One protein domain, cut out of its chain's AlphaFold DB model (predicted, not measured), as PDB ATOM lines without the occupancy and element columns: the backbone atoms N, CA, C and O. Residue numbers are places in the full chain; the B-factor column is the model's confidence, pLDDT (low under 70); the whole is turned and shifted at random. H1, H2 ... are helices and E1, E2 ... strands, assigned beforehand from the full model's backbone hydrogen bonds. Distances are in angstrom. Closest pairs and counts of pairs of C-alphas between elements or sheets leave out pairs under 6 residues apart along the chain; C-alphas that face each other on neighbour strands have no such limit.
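This is residues 2 to 76 of the 216 residues of the protein "HZS_alpha domain-containing protein" of Candidatus Omnitrophica bacterium (UniProt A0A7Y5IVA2). With little regular structure, this is mostly a winding chain of wide loops, in which one small hairpin of two strands, E1 and E2, and one very short helix, H1, are set. The 75 printed residues hold E1, E2 and H1 in that order, a mixed class with only 11 residues in named elements. The antiparallel sheet has the order E1 - E2. The whole is rounded and only just compact, close to loose, with a radius of gyration of the C-alphas of 13.3 A and spans of 34 by 33 by 26 A.

Residues 2 to 19 hold no named element. E1, residues 20 to 22, is 6.1 A long and begins at C-alpha 20 (13.097, -32.376, -2.239). E2, residues 28 to 31, is 6.8 A long. H1, residues 65 to 68, is 5.3 A long and ends at C-alpha 68 (23.590, -32.550, 17.505).

E1 and E2 form a hairpin over a tight link, with 167 degrees between their directions. N 29 and O 21 are 2.8 A apart, within hydrogen-bond range. E1 and H1 are apart. H1 is too short for an O i to N i+4 pair; its one O i to N i+3 pair is within range.

The C-alphas farthest apart, those of Pro 61 and Pro 76, are 35.1 A apart. The link E2 to H1 is long, with 33 residues. The printed part has no cut, and no printed residue is under 70 in pLDDT.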
ATOM      1  N   GLU A   2      17.119 -36.872   9.873       94.31
ATOM      2  CA  GLU A   2      16.966 -37.619  11.120       94.31
ATOM      3  C   GLU A   2      15.508 -38.050  11.330       94.31
ATOM      4  O   GLU A   2      14.603 -37.608  10.619       94.31
ATOM      5  N   SER A   3      15.258 -38.900  12.328       94.25
ATOM      6  CA  SER A   3      13.909 -39.403  12.631       94.25
ATOM      7  C   SER A   3      12.924 -38.324  13.097       94.25
ATOM      8  O   SER A   3      11.718 -38.545  13.041       94.25
ATOM      9  N   ASP A   4      13.415 -37.167  13.553       92.88
ATOM     10  CA  ASP A   4      12.606 -35.991  13.912       92.88
ATOM     11  C   ASP A   4      12.302 -35.077  12.704       92.88
ATOM     12  O   ASP A   4      11.705 -34.013  12.862       92.88
ATOM     13  N   GLY A   5      12.720 -35.474  11.495       92.00
ATOM     14  CA  GLY A   5      12.548 -34.711  10.257       92.00
ATOM     15  C   GLY A   5      13.587 -33.607  10.040       92.00
ATOM     16  O   GLY A   5      13.548 -32.929   9.012       92.00
ATOM     17  N   SER A   6      14.532 -33.415  10.964       94.31
ATOM     18  CA  SER A   6      15.575 -32.401  10.817       94.31
ATOM     19  C   SER A   6      16.673 -32.827   9.830       94.31
ATOM     20  O   SER A   6      16.969 -34.011   9.634       94.31
ATOM     21  N   ALA A   7      17.295 -31.844   9.176       95.31
ATOM     22  CA  ALA A   7      18.406 -32.049   8.250       95.31
ATOM     23  C   ALA A   7      19.461 -30.950   8.419       95.31
ATOM     24  O   ALA A   7      19.125 -29.779   8.593       95.31
ATOM     25  N   TYR A   8      20.738 -31.335   8.358       96.44
ATOM     26  CA  TYR A   8      21.873 -30.421   8.447       96.44
ATOM     27  C   TYR A   8      23.021 -30.918   7.563       96.44
ATOM     28  O   TYR A   8      23.512 -32.037   7.738       96.44
ATOM     29  N   PHE A   9      23.417 -30.103   6.587       96.12
ATOM     30  CA  PHE A   9      24.398 -30.460   5.565       96.12
ATOM     31  C   PHE A   9      25.166 -29.235   5.056       96.12
ATOM     32  O   PHE A   9      24.735 -28.095   5.236       96.12
ATOM     33  N   GLU A  10      26.327 -29.487   4.457       96.69
ATOM     34  CA  GLU A  10      27.138 -28.489   3.764       96.69
ATOM     35  C   GLU A  10      26.501 -28.169   2.405       96.69
ATOM     36  O   GLU A  10      26.207 -29.071   1.622       96.69
ATOM     37  N   ALA A  11      26.292 -26.883   2.123       95.38
ATOM     38  CA  ALA A  11      25.814 -26.421   0.827       95.38
ATOM     39  C   ALA A  11      26.999 -25.974  -0.047       95.38
ATOM     40  O   ALA A  11      27.914 -25.321   0.469       95.38
ATOM     41  N   PRO A  12      27.001 -26.272  -1.358       94.00
ATOM     42  CA  PRO A  12      27.980 -25.707  -2.277       94.00
ATOM     43  C   PRO A  12      27.869 -24.180  -2.328       94.00
ATOM     44  O   PRO A  12      26.782 -23.600  -2.327       94.00
ATOM     45  N   VAL A  13      29.024 -23.522  -2.377       94.56
ATOM     46  CA  VAL A  13      29.125 -22.062  -2.377       94.56
ATOM     47  C   VAL A  13      28.712 -21.504  -3.734       94.56
ATOM     48  O   VAL A  13      29.237 -21.927  -4.762       94.56
ATOM     49  N   GLY A  14      27.820 -20.511  -3.736       93.06
ATOM     50  CA  GLY A  14      27.432 -19.783  -4.946       93.06
ATOM     51  C   GLY A  14      26.697 -20.626  -5.991       93.06
ATOM     52  O   GLY A  14      26.608 -20.204  -7.140       93.06
ATOM     53  N   LYS A  15      26.183 -21.800  -5.609       92.69
ATOM     54  CA  LYS A  15      25.355 -22.651  -6.468       92.69
ATOM     55  C   LYS A  15      23.892 -22.524  -6.077       92.69
ATOM     56  O   LYS A  15      23.569 -22.463  -4.889       92.69
ATOM     57  N   GLU A  16      23.022 -22.469  -7.078       93.69
ATOM     58  CA  GLU A  16      21.581 -22.510  -6.858       93.69
ATOM     59  C   GLU A  16      21.157 -23.925  -6.453       93.69
ATOM     60  O   GLU A  16      21.569 -24.918  -7.045       93.69
ATOM     61  N   LEU A  17      20.337 -24.005  -5.411       93.69
ATOM     62  CA  LEU A  17      19.857 -25.232  -4.800       93.69
ATOM     63  C   LEU A  17      18.352 -25.151  -4.608       93.69
ATOM     64  O   LEU A  17      17.803 -24.116  -4.223       93.69
ATOM     65  N   TYR A  18      17.691 -26.284  -4.767       94.06
ATOM     66  CA  TYR A  18      16.348 -26.509  -4.262       94.06
ATOM     67  C   TYR A  18      16.330 -27.856  -3.539       94.06
ATOM     68  O   TYR A  18      17.212 -28.690  -3.735       94.06
ATOM     69  N   PHE A  19      15.348 -28.064  -2.666       94.69
ATOM     70  CA  PHE A  19      15.265 -29.278  -1.858       94.69
ATOM     71  C   PHE A  19      14.023 -30.088  -2.205       94.69
ATOM     72  O   PHE A  19      12.950 -29.533  -2.467       94.69
ATOM     73  N   GLN A  20      14.178 -31.406  -2.155       95.62
ATOM     74  CA  GLN A  20      13.097 -32.376  -2.239       95.62
ATOM     75  C   GLN A  20      13.065 -33.191  -0.949       95.62
ATOM     76  O   GLN A  20      14.096 -33.671  -0.482       95.62
ATOM     77  N   ALA A  21      11.882 -33.329  -0.357       95.00
ATOM     78  CA  ALA A  21      11.669 -34.273   0.732       95.00
ATOM     79  C   ALA A  21      11.362 -35.642   0.121       95.00
ATOM     80  O   ALA A  21      10.419 -35.749  -0.663       95.00
ATOM     81  N   LEU A  22      12.143 -36.663   0.471       95.69
ATOM     82  CA  LEU A  22      12.023 -38.009  -0.090       95.69
ATOM     83  C   LEU A  22      11.321 -38.957   0.888       95.69
ATOM     84  O   LEU A  22      11.432 -38.803   2.107       95.69
ATOM     85  N   ASP A  23      10.602 -39.940   0.355       94.94
ATOM     86  CA  ASP A  23      10.049 -41.049   1.134       94.94
ATOM     87  C   ASP A  23      11.073 -42.197   1.309       94.94
ATOM     88  O   ASP A  23      12.184 -42.118   0.779       94.94
ATOM     89  N   PRO A  24      10.749 -43.274   2.058       94.25
ATOM     90  CA  PRO A  24      11.681 -44.383   2.283       94.25
ATOM     91  C   PRO A  24      12.136 -45.132   1.023       94.25
ATOM     92  O   PRO A  24      13.124 -45.858   1.092       94.25
ATOM     93  N   ASN A  25      11.434 -44.979  -0.103       92.88
ATOM     94  CA  ASN A  25      11.815 -45.570  -1.387       92.88
ATOM     95  C   ASN A  25      12.652 -44.605  -2.244       92.88
ATOM     96  O   ASN A  25      12.956 -44.928  -3.388       92.88
ATOM     97  N   GLY A  26      12.999 -43.426  -1.717       94.81
ATOM     98  CA  GLY A  26      13.757 -42.404  -2.435       94.81
ATOM     99  C   GLY A  26      12.914 -41.527  -3.362       94.81
ATOM    100  O   GLY A  26      13.489 -40.754  -4.117       94.81
ATOM    101  N   LEU A  27      11.577 -41.608  -3.307       97.62
ATOM    102  CA  LEU A  27      10.705 -40.825  -4.191       97.62
ATOM    103  C   LEU A  27      10.387 -39.455  -3.597       97.62
ATOM    104  O   LEU A  27      10.040 -39.349  -2.414       97.62
ATOM    105  N   ALA A  28      10.402 -38.415  -4.428       96.81
ATOM    106  CA  ALA A  28      10.040 -37.070  -4.010       96.81
ATOM    107  C   ALA A  28       8.572 -36.990  -3.555       96.81
ATOM    108  O   ALA A  28       7.618 -37.168  -4.314       96.81
ATOM    109  N   VAL A  29       8.378 -36.661  -2.279       94.94
ATOM    110  CA  VAL A  29       7.073 -36.342  -1.694       94.94
ATOM    111  C   VAL A  29       6.692 -34.911  -2.037       94.94
ATOM    112  O   VAL A  29       5.546 -34.636  -2.378       94.94
ATOM    113  N   GLN A  30       7.637 -33.982  -1.931       92.69
ATOM    114  CA  GLN A  30       7.412 -32.567  -2.192       92.69
ATOM    115  C   GLN A  30       8.709 -31.936  -2.692       92.69
ATOM    116  O   GLN A  30       9.774 -32.232  -2.152       92.69
ATOM    117  N   SER A  31       8.610 -31.044  -3.679       93.44
ATOM    118  CA  SER A  31       9.758 -30.316  -4.221       93.44
ATOM    119  C   SER A  31       9.602 -28.822  -4.006       93.44
ATOM    120  O   SER A  31       8.538 -28.235  -4.216       93.44
ATOM    121  N   MET A  32      10.697 -28.172  -3.639       92.44
ATOM    122  CA  MET A  32      10.792 -26.729  -3.784       92.44
ATOM    123  C   MET A  32      10.641 -26.334  -5.257       92.44
ATOM    124  O   MET A  32      11.072 -27.044  -6.162       92.44
ATOM    125  N   ARG A  33      10.014 -25.175  -5.479       87.94
ATOM    126  CA  ARG A  33       9.880 -24.518  -6.792       87.94
ATOM    127  C   ARG A  33      10.468 -23.112  -6.781       87.94
ATOM    128  O   ARG A  33       9.956 -22.183  -7.393       87.94
ATOM    129  N   SER A  34      11.521 -22.972  -5.994       87.00
ATOM    130  CA  SER A  34      12.319 -21.771  -5.810       87.00
ATOM    131  C   SER A  34      13.750 -22.212  -5.560       87.00
ATOM    132  O   SER A  34      13.939 -23.201  -4.848       87.00
ATOM    133  N   GLY A  35      14.719 -21.456  -6.052       91.00
ATOM    134  CA  GLY A  35      16.113 -21.633  -5.680       91.00
ATOM    135  C   GLY A  35      16.483 -20.918  -4.384       91.00
ATOM    136  O   GLY A  35      15.830 -19.968  -3.937       91.00
ATOM    137  N   THR A  36      17.569 -21.379  -3.785       93.38
ATOM    138  CA  THR A  36      18.347 -20.685  -2.763       93.38
ATOM    139  C   THR A  36      19.829 -20.882  -3.062       93.38
ATOM    140  O   THR A  36      20.193 -21.776  -3.812       93.38
ATOM    141  N   TYR A  37      20.691 -20.047  -2.506       94.88
ATOM    142  CA  TYR A  37      22.139 -20.171  -2.630       94.88
ATOM    143  C   TYR A  37      22.770 -19.596  -1.367       94.88
ATOM    144  O   TYR A  37      22.117 -18.854  -0.630       94.88
ATOM    145  N   LEU A  38      24.019 -19.973  -1.105       95.44
ATOM    146  CA  LEU A  38      24.762 -19.516   0.064       95.44
ATOM    147  C   LEU A  38      26.118 -18.931  -0.346       95.44
ATOM    148  O   LEU A  38      26.781 -19.424  -1.264       95.44
ATOM    149  N   HIS A  39      26.543 -17.895   0.370       96.62
ATOM    150  CA  HIS A  39      27.879 -17.310   0.288       96.62
ATOM    151  C   HIS A  39      28.910 -18.095   1.127       96.62
ATOM    152  O   HIS A  39      28.537 -18.877   2.007       96.62
ATOM    153  N   PRO A  40      30.228 -17.891   0.904       96.88
ATOM    154  CA  PRO A  40      31.257 -18.517   1.732       96.88
ATOM    155  C   PRO A  40      31.047 -18.237   3.228       96.88
ATOM    156  O   PRO A  40      30.983 -17.084   3.648       96.88
ATOM    157  N   GLY A  41      30.965 -19.297   4.036       95.38
ATOM    158  CA  GLY A  41      30.787 -19.206   5.491       95.38
ATOM    159  C   GLY A  41      29.364 -18.878   5.958       95.38
ATOM    160  O   GLY A  41      29.127 -18.809   7.166       95.38
ATOM    161  N   GLU A  42      28.412 -18.699   5.041       96.31
ATOM    162  CA  GLU A  42      27.014 -18.453   5.382       96.31
ATOM    163  C   GLU A  42      26.342 -19.706   5.966       96.31
ATOM    164  O   GLU A  42      26.654 -20.842   5.605       96.31
ATOM    165  N   ARG A  43      25.387 -19.497   6.881       94.62
ATOM    166  CA  ARG A  43      24.519 -20.550   7.422       94.62
ATOM    167  C   ARG A  43      23.067 -20.155   7.197       94.62
ATOM    168  O   ARG A  43      22.576 -19.219   7.825       94.62
ATOM    169  N   LEU A  44      22.379 -20.899   6.338       92.50
ATOM    170  CA  LEU A  44      20.945 -20.753   6.110       92.50
ATOM    171  C   LEU A  44      20.170 -21.697   7.038       92.50
ATOM    172  O   LEU A  44      20.559 -22.845   7.237       92.50
ATOM    173  N   THR A  45      19.066 -21.226   7.619       90.62
ATOM    174  CA  THR A  45      18.161 -22.048   8.438       90.62
ATOM    175  C   THR A  45      16.724 -21.856   7.975       90.62
ATOM    176  O   THR A  45      16.265 -20.727   7.807       90.62
ATOM    177  N   CYS A  46      16.009 -22.966   7.808       88.12
ATOM    178  CA  CYS A  46      14.588 -22.999   7.478       88.12
ATOM    179  C   CYS A  46      13.806 -23.579   8.663       88.12
ATOM    180  O   CYS A  46      14.261 -24.532   9.287       88.12
ATOM    181  N   LEU A  47      12.622 -23.031   8.953       87.69
ATOM    182  CA  LEU A  47      11.737 -23.575   9.994       87.69
ATOM    183  C   LEU A  47      11.116 -24.919   9.594       87.69
ATOM    184  O   LEU A  47      10.842 -25.759  10.441       87.69
ATOM    185  N   GLY A  48      10.870 -25.091   8.298       85.94
ATOM    186  CA  GLY A  48      10.219 -26.250   7.712       85.94
ATOM    187  C   GLY A  48      10.035 -26.059   6.209       85.94
ATOM    188  O   GLY A  48      10.372 -25.006   5.653       85.94
ATOM    189  N   CYS A  49       9.493 -27.074   5.542       86.06
ATOM    190  CA  CYS A  49       9.254 -27.048   4.102       86.06
ATOM    191  C   CYS A  49       8.137 -26.047   3.764       86.06
ATOM    192  O   CYS A  49       6.962 -26.330   3.968       86.06
ATOM    193  N   HIS A  50       8.507 -24.881   3.224       86.12
ATOM    194  CA  HIS A  50       7.579 -23.803   2.850       86.12
ATOM    195  C   HIS A  50       6.879 -23.103   4.052       86.12
ATOM    196  O   HIS A  50       5.803 -22.514   3.921       86.12
ATOM    197  N   GLU A  51       7.519 -23.088   5.225       84.88
ATOM    198  CA  GLU A  51       7.072 -22.280   6.374       84.88
ATOM    199  C   GLU A  51       7.352 -20.766   6.185       84.88
ATOM    200  O   GLU A  51       8.259 -20.387   5.433       84.88
ATOM    201  N   PRO A  52       6.605 -19.860   6.853       84.69
ATOM    202  CA  PRO A  52       6.807 -18.415   6.728       84.69
ATOM    203  C   PRO A  52       8.202 -17.955   7.184       84.69
ATOM    204  O   PRO A  52       8.583 -18.128   8.339       84.69
ATOM    205  N   LYS A  53       8.930 -17.264   6.297       81.25
ATOM    206  CA  LYS A  53      10.327 -16.829   6.512       81.25
ATOM    207  C   LYS A  53      10.513 -15.752   7.590       81.25
ATOM    208  O   LYS A  53      11.593 -15.625   8.149       81.25
ATOM    209  N   HIS A  54       9.477 -14.958   7.861       83.44
ATOM    210  CA  HIS A  54       9.525 -13.841   8.819       83.44
ATOM    211  C   HIS A  54       8.867 -14.170  10.160       83.44
ATOM    212  O   HIS A  54       8.623 -13.284  10.977       83.44
ATOM    213  N   ARG A  55       8.542 -15.444  10.384       83.31
ATOM    214  CA  ARG A  55       7.993 -15.907  11.650       83.31
ATOM    215  C   ARG A  55       9.140 -16.368  12.538       83.31
ATOM    216  O   ARG A  55      10.030 -17.078  12.085       83.31
ATOM    217  N   ALA A  56       9.116 -15.981  13.809       82.00
ATOM    218  CA  ALA A  56      10.031 -16.566  14.777       82.00
ATOM    219  C   ALA A  56       9.698 -18.062  14.966       82.00
ATOM    220  O   ALA A  56       8.509 -18.398  15.039       82.00
ATOM    221  N   PRO A  57      10.703 -18.952  15.070       76.69
ATOM    222  CA  PRO A  57      10.466 -20.348  15.406       76.69
ATOM    223  C   PRO A  57       9.682 -20.452  16.711       76.69
ATOM    224  O   PRO A  57       9.967 -19.744  17.682       76.69
ATOM    225  N   THR A  58       8.723 -21.373  16.770       78.31
ATOM    226  CA  THR A  58       8.180 -21.788  18.062       78.31
ATOM    227  C   THR A  58       9.301 -22.456  18.844       78.31
ATOM    228  O   THR A  58       9.995 -23.327  18.326       78.31
ATOM    229  N   ARG A  59       9.513 -22.020  20.087       74.50
ATOM    230  CA  ARG A  59      10.574 -22.556  20.937       74.50
ATOM    231  C   ARG A  59      10.245 -24.012  21.275       74.50
ATOM    232  O   ARG A  59       9.339 -24.262  22.065       74.50
ATOM    233  N   THR A  60      10.954 -24.955  20.666       76.06
ATOM    234  CA  THR A  60      10.893 -26.365  21.049       76.06
ATOM    235  C   THR A  60      11.820 -26.600  22.243       76.06
ATOM    236  O   THR A  60      12.888 -25.987  22.317       76.06
ATOM    237  N   PRO A  61      11.426 -27.438  23.218       76.81
ATOM    238  CA  PRO A  61      12.297 -27.780  24.341       76.81
ATOM    239  C   PRO A  61      13.510 -28.617  23.909       76.81
ATOM    240  O   PRO A  61      14.535 -28.596  24.585       76.81
ATOM    241  N   GLU A  62      13.412 -29.320  22.779       87.88
ATOM    242  CA  GLU A  62      14.455 -30.206  22.265       87.88
ATOM    243  C   GLU A  62      15.240 -29.559  21.119       87.88
ATOM    244  O   GLU A  62      14.684 -28.843  20.277       87.88
ATOM    245  N   VAL A  63      16.551 -29.820  21.103       90.38
ATOM    246  CA  VAL A  63      17.452 -29.445  20.009       90.38
ATOM    247  C   VAL A  63      17.261 -30.447  18.865       90.38
ATOM    248  O   VAL A  63      17.417 -31.642  19.124       90.38
ATOM    249  N   PRO A  64      16.995 -29.998  17.622       92.38
ATOM    250  CA  PRO A  64      16.850 -30.892  16.475       92.38
ATOM    251  C   PRO A  64      18.024 -31.866  16.347       92.38
ATOM    252  O   PRO A  64      19.182 -31.450  16.461       92.38
ATOM    253  N   LEU A  65      17.736 -33.141  16.084       95.69
ATOM    254  CA  LEU A  65      18.731 -34.219  16.039       95.69
ATOM    255  C   LEU A  65      19.873 -33.907  15.063       95.69
ATOM    256  O   LEU A  65      21.042 -34.123  15.383       95.69
ATOM    257  N   ALA A  66      19.564 -33.312  13.910       96.06
ATOM    258  CA  ALA A  66      20.563 -32.985  12.899       96.06
ATOM    259  C   ALA A  66      21.595 -31.955  13.386       96.06
ATOM    260  O   ALA A  66      22.726 -31.959  12.910       96.06
ATOM    261  N   LEU A  67      21.232 -31.091  14.344       94.19
ATOM    262  CA  LEU A  67      22.132 -30.084  14.920       94.19
ATOM    263  C   LEU A  67      23.011 -30.635  16.052       94.19
ATOM    264  O   LEU A  67      23.904 -29.934  16.524       94.19
ATOM    265  N   GLN A  68      22.782 -31.877  16.482       95.88
ATOM    266  CA  GLN A  68      23.590 -32.550  17.505       95.88
ATOM    267  C   GLN A  68      24.846 -33.218  16.921       95.88
ATOM    268  O   GLN A  68      25.653 -33.786  17.656       95.88
ATOM    269  N   ARG A  69      25.032 -33.138  15.599       95.62
ATOM    270  CA  ARG A  69      26.170 -33.696  14.866       95.62
ATOM    271  C   ARG A  69      26.725 -32.688  13.848       95.62
ATOM    272  O   ARG A  69      26.045 -31.715  13.518       95.62
ATOM    273  N   PRO A  70      27.946 -32.903  13.324       96.75
ATOM    274  CA  PRO A  70      28.465 -32.117  12.208       96.75
ATOM    275  C   PRO A  70      27.556 -32.194  10.966       96.75
ATOM    276  O   PRO A  70      26.861 -33.205  10.781       96.75
ATOM    277  N   PRO A  71      27.568 -31.157  10.105       96.88
ATOM    278  CA  PRO A  71      26.810 -31.176   8.859       96.88
ATOM    279  C   PRO A  71      27.268 -32.335   7.967       96.88
ATOM    280  O   PRO A  71      28.459 -32.621   7.856       96.88
ATOM    281  N   SER A  72      26.312 -32.999   7.320       96.88
ATOM    282  CA  SER A  72      26.609 -34.009   6.299       96.88
ATOM    283  C   SER A  72      27.204 -33.370   5.043       96.88
ATOM    284  O   SER A  72      26.821 -32.263   4.668       96.88
ATOM    285  N   ARG A  73      28.089 -34.090   4.352       95.56
ATOM    286  CA  ARG A  73      28.520 -33.726   2.996       95.56
ATOM    287  C   ARG A  73      27.530 -34.267   1.974       95.56
ATOM    288  O   ARG A  73      26.933 -35.314   2.204       95.56
ATOM    289  N   ILE A  74      27.360 -33.546   0.870       92.19
ATOM    290  CA  ILE A  74      26.594 -34.042  -0.275       92.19
ATOM    291  C   ILE A  74      27.433 -35.118  -0.961       92.19
ATOM    292  O   ILE A  74      28.604 -34.891  -1.275       92.19
ATOM    293  N   GLU A  75      26.834 -36.280  -1.174       93.50
ATOM    294  CA  GLU A  75      27.445 -37.387  -1.902       93.50
ATOM    295  C   GLU A  75      26.891 -37.422  -3.333       93.50
ATOM    296  O   GLU A  75      25.718 -37.097  -3.537       93.50
ATOM    297  N   PRO A  76      27.709 -37.778  -4.338       93.38
ATOM    298  CA  PRO A  76      27.202 -38.048  -5.676       93.38
ATOM    299  C   PRO A  76      26.177 -39.188  -5.658       93.38
ATOM    300  O   PRO A  76      26.373 -40.183  -4.963       93.38
TER     301      PRO A  76